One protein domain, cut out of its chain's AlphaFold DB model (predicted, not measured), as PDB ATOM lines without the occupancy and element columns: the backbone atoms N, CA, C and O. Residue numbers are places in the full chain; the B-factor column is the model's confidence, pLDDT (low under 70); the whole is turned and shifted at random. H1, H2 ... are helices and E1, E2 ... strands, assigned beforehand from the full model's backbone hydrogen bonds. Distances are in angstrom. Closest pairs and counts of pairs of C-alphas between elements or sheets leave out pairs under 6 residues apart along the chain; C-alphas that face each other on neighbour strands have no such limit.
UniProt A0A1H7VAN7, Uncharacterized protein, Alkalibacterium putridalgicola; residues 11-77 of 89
ATOM      1  N   THR A  11     -48.922  35.490  44.644       92.19
ATOM      2  CA  THR A  11     -47.906  36.083  43.772       92.19
ATOM      3  C   THR A  11     -46.729  36.517  44.635       92.19
ATOM      4  O   THR A  11     -46.935  37.181  45.651       92.19
ATOM      5  N   LYS A  12     -45.503  36.162  44.245       92.25
ATOM      6  CA  LYS A  12     -44.278  36.686  44.860       92.25
ATOM      7  C   LYS A  12     -43.358  37.240  43.790       92.25
ATOM      8  O   LYS A  12     -43.267  36.688  42.697       92.25
ATOM      9  N   VAL A  13     -42.658  38.305  44.137       90.25
ATOM     10  CA  VAL A  13     -41.639  38.924  43.298       90.25
ATOM     11  C   VAL A  13     -40.324  38.872  44.058       90.25
ATOM     12  O   VAL A  13     -40.288  39.157  45.252       90.25
ATOM     13  N   ILE A  14     -39.261  38.493  43.356       89.69
ATOM     14  CA  ILE A  14     -37.884  38.620  43.824       89.69
ATOM     15  C   ILE A  14     -37.199  39.592  42.870       89.69
ATOM     16  O   ILE A  14     -37.062  39.300  41.679       89.69
ATOM     17  N   GLU A  15     -36.789  40.739  43.388       87.62
ATOM     18  CA  GLU A  15     -36.134  41.809  42.643       87.62
ATOM     19  C   GLU A  15     -35.050  42.469  43.492       87.62
ATOM     20  O   GLU A  15     -34.948  42.213  44.691       87.62
ATOM     21  N   GLU A  16     -34.190  43.249  42.850       87.25
ATOM     22  CA  GLU A  16     -33.235  44.112  43.541       87.25
ATOM     23  C   GLU A  16     -33.964  45.286  44.205       87.25
ATOM     24  O   GLU A  16     -34.917  45.811  43.637       87.25
ATOM     25  N   ASP A  17     -33.452  45.762  45.342       83.81
ATOM     26  CA  ASP A  17     -33.986  46.911  46.089       83.81
ATOM     27  C   ASP A  17     -34.201  48.171  45.229       83.81
ATOM     28  O   ASP A  17     -35.074  48.987  45.520       83.81
ATOM     29  N   SER A  18     -33.419  48.340  44.156       80.94
ATOM     30  CA  SER A  18     -33.540  49.472  43.232       80.94
ATOM     31  C   SER A  18     -34.761  49.387  42.300       80.94
ATOM     32  O   SER A  18     -35.092  50.370  41.636       80.94
ATOM     33  N   GLY A  19     -35.386  48.210  42.180       75.31
ATOM     34  CA  GLY A  19     -36.433  47.907  41.197       75.31
ATOM     35  C   GLY A  19     -35.930  47.774  39.752       75.31
ATOM     36  O   GLY A  19     -36.716  47.519  38.840       75.31
ATOM     37  N   THR A  20     -34.622  47.923  39.508       78.88
ATOM     38  CA  THR A  20     -34.036  47.875  38.154       78.88
ATOM     39  C   THR A  20     -33.958  46.449  37.608       78.88
ATOM     40  O   THR A  20     -34.004  46.232  36.392       78.88
ATOM     41  N   HIS A  21     -33.845  45.465  38.502       79.56
ATOM     42  CA  HIS A  21     -33.664  44.064  38.151       79.56
ATOM     43  C   HIS A  21     -34.723  43.185  38.807       79.56
ATOM     44  O   HIS A  21     -34.719  43.013  40.022       79.56
ATOM     45  N   ARG A  22     -35.576  42.552  37.992       83.94
ATOM     46  CA  ARG A  22     -36.482  41.487  38.444       83.94
ATOM     47  C   ARG A  22     -35.837  40.135  38.181       83.94
ATOM     48  O   ARG A  22     -35.478  39.822  37.043       83.94
ATOM     49  N   TYR A  23     -35.742  39.307  39.211       85.06
ATOM     50  CA  TYR A  23     -35.181  37.962  39.111       85.06
ATOM     51  C   TYR A  23     -36.269  36.919  38.881       85.06
ATOM     52  O   TYR A  23     -36.152  36.090  37.977       85.06
ATOM     53  N   VAL A  24     -37.343  36.973  39.674       90.38
ATOM     54  CA  VAL A  24     -38.403  35.957  39.659       90.38
ATOM     55  C   VAL A  24     -39.766  36.600  39.875       90.38
ATOM     56  O   VAL A  24     -39.937  37.425  40.769       90.38
ATOM     57  N   LEU A  25     -40.749  36.157  39.096       91.69
ATOM     58  CA  LEU A  25     -42.168  36.265  39.423       91.69
ATOM     59  C   LEU A  25     -42.710  34.849  39.663       91.69
ATOM     60  O   LEU A  25     -42.762  34.036  38.744       91.69
ATOM     61  N   GLU A  26     -43.108  34.546  40.891       93.19
ATOM     62  CA  GLU A  26     -43.769  33.295  41.267       93.19
ATOM     63  C   GLU A  26     -45.282  33.524  41.304       93.19
ATOM     64  O   GLU A  26     -45.748  34.444  41.977       93.19
ATOM     65  N   ARG A  27     -46.057  32.661  40.641       93.19
ATOM     66  CA  ARG A  27     -47.504  32.539  40.866       93.19
ATOM     67  C   ARG A  27     -47.868  31.100  41.172       93.19
ATOM     68  O   ARG A  27     -47.531  30.207  40.402       93.19
ATOM     69  N   SER A  28     -48.592  30.880  42.263       93.94
ATOM     70  CA  SER A  28     -49.076  29.556  42.659       93.94
ATOM     71  C   SER A  28     -50.507  29.619  43.179       93.94
ATOM     72  O   SER A  28     -50.887  30.525  43.919       93.94
ATOM     73  N   TRP A  29     -51.324  28.646  42.789       92.75
ATOM     74  CA  TRP A  29     -52.712  28.497  43.254       92.75
ATOM     75  C   TRP A  29     -52.901  27.257  44.133       92.75
ATOM     76  O   TRP A  29     -54.004  26.983  44.604       92.75
ATOM     77  N   ASN A  30     -51.815  26.531  44.415       84.75
ATOM     78  CA  ASN A  30     -51.787  25.422  45.357       84.75
ATOM     79  C   ASN A  30     -50.866  25.752  46.538       84.75
ATOM     80  O   ASN A  30     -49.689  26.055  46.364       84.75
ATOM     81  N   LYS A  31     -51.403  25.667  47.759       66.44
ATOM     82  CA  LYS A  31     -50.667  25.961  49.001       66.44
ATOM     83  C   LYS A  31     -49.899  24.755  49.562       66.44
ATOM     84  O   LYS A  31     -49.293  24.863  50.624       66.44
ATOM     85  N   LYS A  32     -49.956  23.585  48.916       60.41
ATOM     86  CA  LYS A  32     -49.372  22.341  49.446       60.41
ATOM     87  C   LYS A  32     -47.950  22.135  48.925       60.41
ATOM     88  O   LYS A  32     -47.689  22.325  47.743       60.41
ATOM     89  N   GLY A  33     -47.053  21.647  49.786       63.56
ATOM     90  CA  GLY A  33     -45.623  21.409  49.504       63.56
ATOM     91  C   GLY A  33     -45.288  20.353  48.433       63.56
ATOM     92  O   GLY A  33     -44.176  19.842  48.416       63.56
ATOM     93  N   LYS A  34     -46.238  20.001  47.559       69.12
ATOM     94  CA  LYS A  34     -46.063  19.141  46.379       69.12
ATOM     95  C   LYS A  34     -46.591  19.810  45.099       69.12
ATOM     96  O   LYS A  34     -47.019  19.112  44.187       69.12
ATOM     97  N   ALA A  35     -46.618  21.143  45.054       84.56
ATOM     98  CA  ALA A  35     -47.060  21.882  43.877       84.56
ATOM     99  C   ALA A  35     -46.165  21.550  42.671       84.56
ATOM    100  O   ALA A  35     -44.943  21.718  42.720       84.56
ATOM    101  N   LYS A  36     -46.769  21.079  41.581       93.12
ATOM    102  CA  LYS A  36     -46.091  20.879  40.303       93.12
ATOM    103  C   LYS A  36     -45.893  22.245  39.651       93.12
ATOM    104  O   LYS A  36     -46.813  22.781  39.045       93.12
ATOM    105  N   MET A  37     -44.699  22.809  39.784       94.75
ATOM    106  CA  MET A  37     -44.361  24.130  39.243       94.75
ATOM    107  C   MET A  37     -43.713  24.020  37.859       94.75
ATOM    108  O   MET A  37     -42.964  23.079  37.593       94.75
ATOM    109  N   ALA A  38     -43.983  24.988  36.986       96.25
ATOM    110  CA  ALA A  38     -43.265  25.164  35.723       96.25
ATOM    111  C   ALA A  38     -42.294  26.351  35.808       96.25
ATOM    112  O   ALA A  38     -42.617  27.365  36.420       96.25
ATOM    113  N   THR A  39     -41.143  26.268  35.144       95.44
ATOM    114  CA  THR A  39     -40.264  27.430  34.943       95.44
ATOM    115  C   THR A  39     -40.442  27.944  33.524       95.44
ATOM    116  O   THR A  39     -40.244  27.203  32.563       95.44
ATOM    117  N   VAL A  40     -40.813  29.213  33.394       93.81
ATOM    118  CA  VAL A  40     -41.015  29.904  32.122       93.81
ATOM    119  C   VAL A  40     -39.901  30.926  31.954       93.81
ATOM    120  O   VAL A  40     -39.734  31.816  32.787       93.81
ATOM    121  N   ILE A  41     -39.131  30.788  30.878       91.94
ATOM    122  CA  ILE A  41     -38.065  31.727  30.528       91.94
ATOM    123  C   ILE A  41     -38.671  32.823  29.656       91.94
ATOM    124  O   ILE A  41     -39.282  32.536  28.627       91.94
ATOM    125  N   THR A  42     -38.495  34.075  30.063       86.12
ATOM    126  CA  THR A  42     -39.000  35.251  29.349       86.12
ATOM    127  C   THR A  42     -37.853  36.144  28.880       86.12
ATOM    128  O   THR A  42     -36.809  36.263  29.530       86.12
ATOM    129  N   LEU A  43     -38.046  36.757  27.715       78.12
ATOM    130  CA  LEU A  43     -37.217  37.838  27.198       78.12
ATOM    131  C   LEU A  43     -37.986  39.123  27.516       78.12
ATOM    132  O   LEU A  43     -39.130  39.246  27.090       78.12
ATOM    133  N   TYR A  44     -37.373  40.035  28.272       70.00
ATOM    134  CA  TYR A  44     -37.945  41.327  28.684       70.00
ATOM    135  C   TYR A  44     -38.990  41.239  29.810       70.00
ATOM    136  O   TYR A  44     -40.191  41.132  29.551       70.00
ATOM    137  N   PRO A  45     -38.557  41.317  31.083       65.50
ATOM    138  CA  PRO A  45     -39.496  41.499  32.178       65.50
ATOM    139  C   PRO A  45     -40.293  42.789  32.009       65.50
ATOM    140  O   PRO A  45     -39.713  43.866  31.865       65.50
ATOM    141  N   SER A  46     -41.615  42.687  32.117       67.25
ATOM    142  CA  SER A  46     -42.440  43.811  32.553       67.25
ATOM    143  C   SER A  46     -42.086  44.212  33.987       67.25
ATOM    144  O   SER A  46     -41.461  43.443  34.729       67.25
ATOM    145  N   THR A  47     -42.489  45.417  34.386       64.88
ATOM    146  CA  THR A  47     -42.425  45.843  35.785       64.88
ATOM    147  C   THR A  47     -43.083  44.799  36.684       64.88
ATOM    148  O   THR A  47     -44.106  44.201  36.345       64.88
ATOM    149  N   SER A  48     -42.436  44.499  37.808       63.41
ATOM    150  CA  SER A  48     -42.964  43.565  38.793       63.41
ATOM    151  C   SER A  48     -44.245  44.114  39.399       63.41
ATOM    152  O   SER A  48     -44.209  45.100  40.128       63.41
ATOM    153  N   GLU A  49     -45.377  43.463  39.151       72.44
ATOM    154  CA  GLU A  49     -46.638  43.867  39.765       72.44
ATOM    155  C   GLU A  49     -47.286  42.683  40.484       72.44
ATOM    156  O   GLU A  49     -47.539  41.618  39.918       72.44
ATOM    157  N   LEU A  50     -47.514  42.858  41.790       85.44
ATOM    158  CA  LEU A  50     -48.070  41.819  42.663       85.44
ATOM    159  C   LEU A  50     -49.529  41.492  42.309       85.44
ATOM    160  O   LEU A  50     -49.958  40.344  42.440       85.44
ATOM    161  N   ILE A  51     -50.276  42.511  41.871       84.94
ATOM    162  CA  ILE A  51     -51.717  42.438  41.596       84.94
ATOM    163  C   ILE A  51     -52.003  42.598  40.102       84.94
ATOM    164  O   ILE A  51     -52.740  41.791  39.528       84.94
ATOM    165  N   LEU A  52     -51.430  43.621  39.463       83.75
ATOM    166  CA  LEU A  52     -51.662  43.871  38.046       83.75
ATOM    167  C   LEU A  52     -51.083  42.728  37.211       83.75
ATOM    168  O   LEU A  52     -50.032  42.162  37.508       83.75
ATOM    169  N   THR A  53     -51.817  42.345  36.175       85.12
ATOM    170  CA  THR A  53     -51.443  41.240  35.299       85.12
ATOM    171  C   THR A  53     -51.413  41.753  33.874       85.12
ATOM    172  O   THR A  53     -52.449  42.145  33.344       85.12
ATOM    173  N   ASP A  54     -50.237  41.729  33.253       86.06
ATOM    174  CA  ASP A  54     -50.118  41.979  31.821       86.06
ATOM    175  C   ASP A  54     -50.605  40.778  30.987       86.06
ATOM    176  O   ASP A  54     -50.875  39.678  31.486       86.06
ATOM    177  N   THR A  55     -50.717  40.990  29.675       89.00
ATOM    178  CA  THR A  55     -51.225  39.961  28.756       89.00
ATOM    179  C   THR A  55     -50.318  38.727  28.723       89.00
ATOM    180  O   THR A  55     -50.816  37.601  28.690       89.00
ATOM    181  N   THR A  56     -48.997  38.904  28.792       88.50
ATOM    182  CA  THR A  56     -48.024  37.801  28.781       88.50
ATOM    183  C   THR A  56     -48.211  36.890  29.993       88.50
ATOM    184  O   THR A  56     -48.356  35.675  29.854       88.50
ATOM    185  N   THR A  57     -48.289  37.476  31.184       90.06
ATOM    186  CA  THR A  57     -48.474  36.776  32.456       90.06
ATOM    187  C   THR A  57     -49.832  36.076  32.501       90.06
ATOM    188  O   THR A  57     -49.922  34.937  32.969       90.06
ATOM    189  N   MET A  58     -50.888  36.702  31.965       92.19
ATOM    190  CA  MET A  58     -52.204  36.070  31.806       92.19
ATOM    191  C   MET A  58     -52.134  34.832  30.897       92.19
ATOM    192  O   MET A  58     -52.637  33.766  31.262       92.19
ATOM    193  N   LEU A  59     -51.497  34.946  29.727       94.88
ATOM    194  CA  LEU A  59     -51.363  33.839  28.775       94.88
ATOM    195  C   LEU A  59     -50.540  32.683  29.355       94.88
ATOM    196  O   LEU A  59     -50.936  31.525  29.200       94.88
ATOM    197  N   ILE A  60     -49.445  32.982  30.057       94.31
ATOM    198  CA  ILE A  60     -48.647  31.982  30.778       94.31
ATOM    199  C   ILE A  60     -49.515  31.269  31.818       94.31
ATOM    200  O   ILE A  60     -49.616  30.044  31.784       94.31
ATOM    201  N   THR A  61     -50.197  32.024  32.689       94.69
ATOM    202  CA  THR A  61     -51.053  31.472  33.755       94.69
ATOM    203  C   THR A  61     -52.080  30.488  33.188       94.69
ATOM    204  O   THR A  61     -52.174  29.349  33.647       94.69
ATOM    205  N   ASN A  62     -52.796  30.888  32.134       96.31
ATOM    206  CA  ASN A  62     -53.836  30.064  31.519       96.31
ATOM    207  C   ASN A  62     -53.282  28.782  30.881       96.31
ATOM    208  O   ASN A  62     -53.903  27.725  30.995       96.31
ATOM    209  N   ASN A  63     -52.138  28.857  30.196       97.69
ATOM    210  CA  ASN A  63     -51.541  27.683  29.556       97.69
ATOM    211  C   ASN A  63     -50.963  26.706  30.583       97.69
ATOM    212  O   ASN A  63     -51.229  25.511  30.502       97.69
ATOM    213  N   ILE A  64     -50.239  27.208  31.584       97.00
ATOM    214  CA  ILE A  64     -49.680  26.394  32.670       97.00
ATOM    215  C   ILE A  64     -50.790  25.674  33.445       97.00
ATOM    216  O   ILE A  64     -50.675  24.474  33.703       97.00
ATOM    217  N   TYR A  65     -51.899  26.360  33.737       95.69
ATOM    218  CA  TYR A  65     -53.066  25.738  34.364       95.69
ATOM    219  C   TYR A  65     -53.659  24.613  33.503       95.69
ATOM    220  O   TYR A  65     -53.873  23.506  33.994       95.69
ATOM    221  N   LYS A  66     -53.858  24.850  32.197       97.00
ATOM    222  CA  LYS A  66     -54.358  23.826  31.254       97.00
ATOM    223  C   LYS A  66     -53.432  22.612  31.135       97.00
ATOM    224  O   LYS A  66     -53.910  21.511  30.890       97.00
ATOM    225  N   LEU A  67     -52.126  22.799  31.330       96.94
ATOM    226  CA  LEU A  67     -51.123  21.728  31.345       96.94
ATOM    227  C   LEU A  67     -51.076  20.946  32.676       96.94
ATOM    228  O   LEU A  67     -50.265  20.028  32.825       96.94
ATOM    229  N   GLY A  68     -51.929  21.287  33.649       94.75
ATOM    230  CA  GLY A  68     -52.041  20.579  34.926       94.75
ATOM    231  C   GLY A  68     -50.910  20.885  35.907       94.75
ATOM    232  O   GLY A  68     -50.550  20.028  36.713       94.75
ATOM    233  N   TYR A  69     -50.307  22.070  35.805       96.31
ATOM    234  CA  TYR A  69     -49.382  22.589  36.811       96.31
ATOM    235  C   TYR A  69     -50.142  23.378  37.890       96.31
ATOM    236  O   TYR A  69     -51.268  23.835  37.695       96.31
ATOM    237  N   ASP A  70     -49.498  23.548  39.037       95.62
ATOM    238  CA  ASP A  70     -50.017  24.225  40.231       95.62
ATOM    239  C   ASP A  70     -49.539  25.684  40.365       95.62
ATOM    240  O   ASP A  70     -49.902  26.400  41.305       95.62
ATOM    241  N   GLY A  71     -48.689  26.109  39.434       95.31
ATOM    242  CA  GLY A  71     -48.072  27.420  39.416       95.31
ATOM    243  C   GLY A  71     -46.884  27.483  38.467       95.31
ATOM    244  O   GLY A  71     -46.520  26.500  37.812       95.31
ATOM    245  N   PHE A  72     -46.260  28.652  38.407       95.00
ATOM    246  CA  PHE A  72     -45.052  28.869  37.630       95.00
ATOM    247  C   PHE A  72     -44.095  29.866  38.283       95.00
ATOM    248  O   PHE A  72     -44.499  30.745  39.047       95.00
ATOM    249  N   PHE A  73     -42.827  29.734  37.913       93.75
ATOM    250  CA  PHE A  73     -41.800  30.753  38.053       93.75
ATOM    251  C   PHE A  73     -41.560  31.371  36.679       93.75
ATOM    252  O   PHE A  73     -41.176  30.669  35.746       93.75
ATOM    253  N   SER A  74     -41.775  32.672  36.542       91.88
ATOM    254  CA  SER A  74     -41.299  33.432  35.394       91.88
ATOM    255  C   SER A  74     -39.931  33.994  35.740       91.88
ATOM    256  O   SER A  74     -39.802  34.819  36.647       91.88
ATOM    257  N   VAL A  75     -38.921  33.535  35.013       89.94
ATOM    258  CA  VAL A  75     -37.539  34.000  35.121       89.94
ATOM    259  C   VAL A  75     -37.166  34.740  33.849       89.94
ATOM    260  O   VAL A  75     -37.676  34.438  32.764       89.94
ATOM    261  N   ASN A  76     -36.290  35.727  33.969       84.00
ATOM    262  CA  ASN A  76     -35.865  36.517  32.825       84.00
ATOM    263  C   ASN A  76     -34.471  36.077  32.382       84.00
ATOM    264  O   ASN A  76     -33.578  35.944  33.218       84.00
ATOM    265  N   LEU A  77     -34.259  35.913  31.075       82.81
ATOM    266  CA  LEU A  77     -32.908  35.686  30.542       82.81
ATOM    267  C   LEU A  77     -32.005  36.915  30.760       82.81
ATOM    268  O   LEU A  77     -30.808  36.781  30.988       82.81
TER     269      LEU A  77
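What this domain is: This is residues 11 to 77 of the 89 residues of an uncharacterized protein of Alkalibacterium putridalgicola (UniProt A0A1H7VAN7). A twisted sheet of four strands has one helix, H1, packed over one of its faces, nearer the E3 edge than the E1 edge; no named helix covers the other face. The hairpin of E1 and E2 makes one side of the sheet, and a long loop, residues 43 to 54, leads from E3 to H1. The printed part has 67 residues, with E1, E2, E3, H1 and E4 in that order; the sheet runs E1, E2, E4, E3 and is mixed. The class is mixed, helices and strands, and the whole is compact, with a radius of gyration of the C-alphas of 11.7 A and spans of 34 by 24 by 22 A.

Where its parts are: E1 is residues 11 to 15, 13.1 A long, beginning at C-alpha 11 (-47.906, 36.083, 43.772). E2, residues 22 to 28, measures 17.9 A, and E3, residues 37 to 42, 15.8 A. H1, residues 55 to 66, measures 16.6 A. E4, residues 71 to 76, also 16.6 A, ends at C-alpha 76 (-35.865, 36.517, 32.825).

How they stand to each other: E1 and E2 are antiparallel, with N 12 and O 26 2.9 A apart. E2 and E4 are antiparallel, with N 74 and O 25 at 2.8 A. E4 and E3 are parallel, with N 40 and O 73 at 2.8 A. E3, H1 and E4 form a strand-helix-strand unit, two parallel neighbour strands joined through a helix, with a right-handed crossover. H1 is on the sheet at a height of 9.5 A, over E4 and E3; its closest C-alphas to E4 are Ile 64 and Gly 71, 7.0 A. It runs along the strands, only just, at 29.5 degrees to E3 on the local plane. In H1 every O i to N i+4 pair is within hydrogen-bond range. E1 and E3 are apart.

The domain as a whole: The farthest C-alphas, Ser 18 and Gly 68, are 35.3 A apart. The printed part has no cut; the link from E3 to H1 is long. The model's pLDDT is under 70 at residues 31 to 34 and 45 to 48.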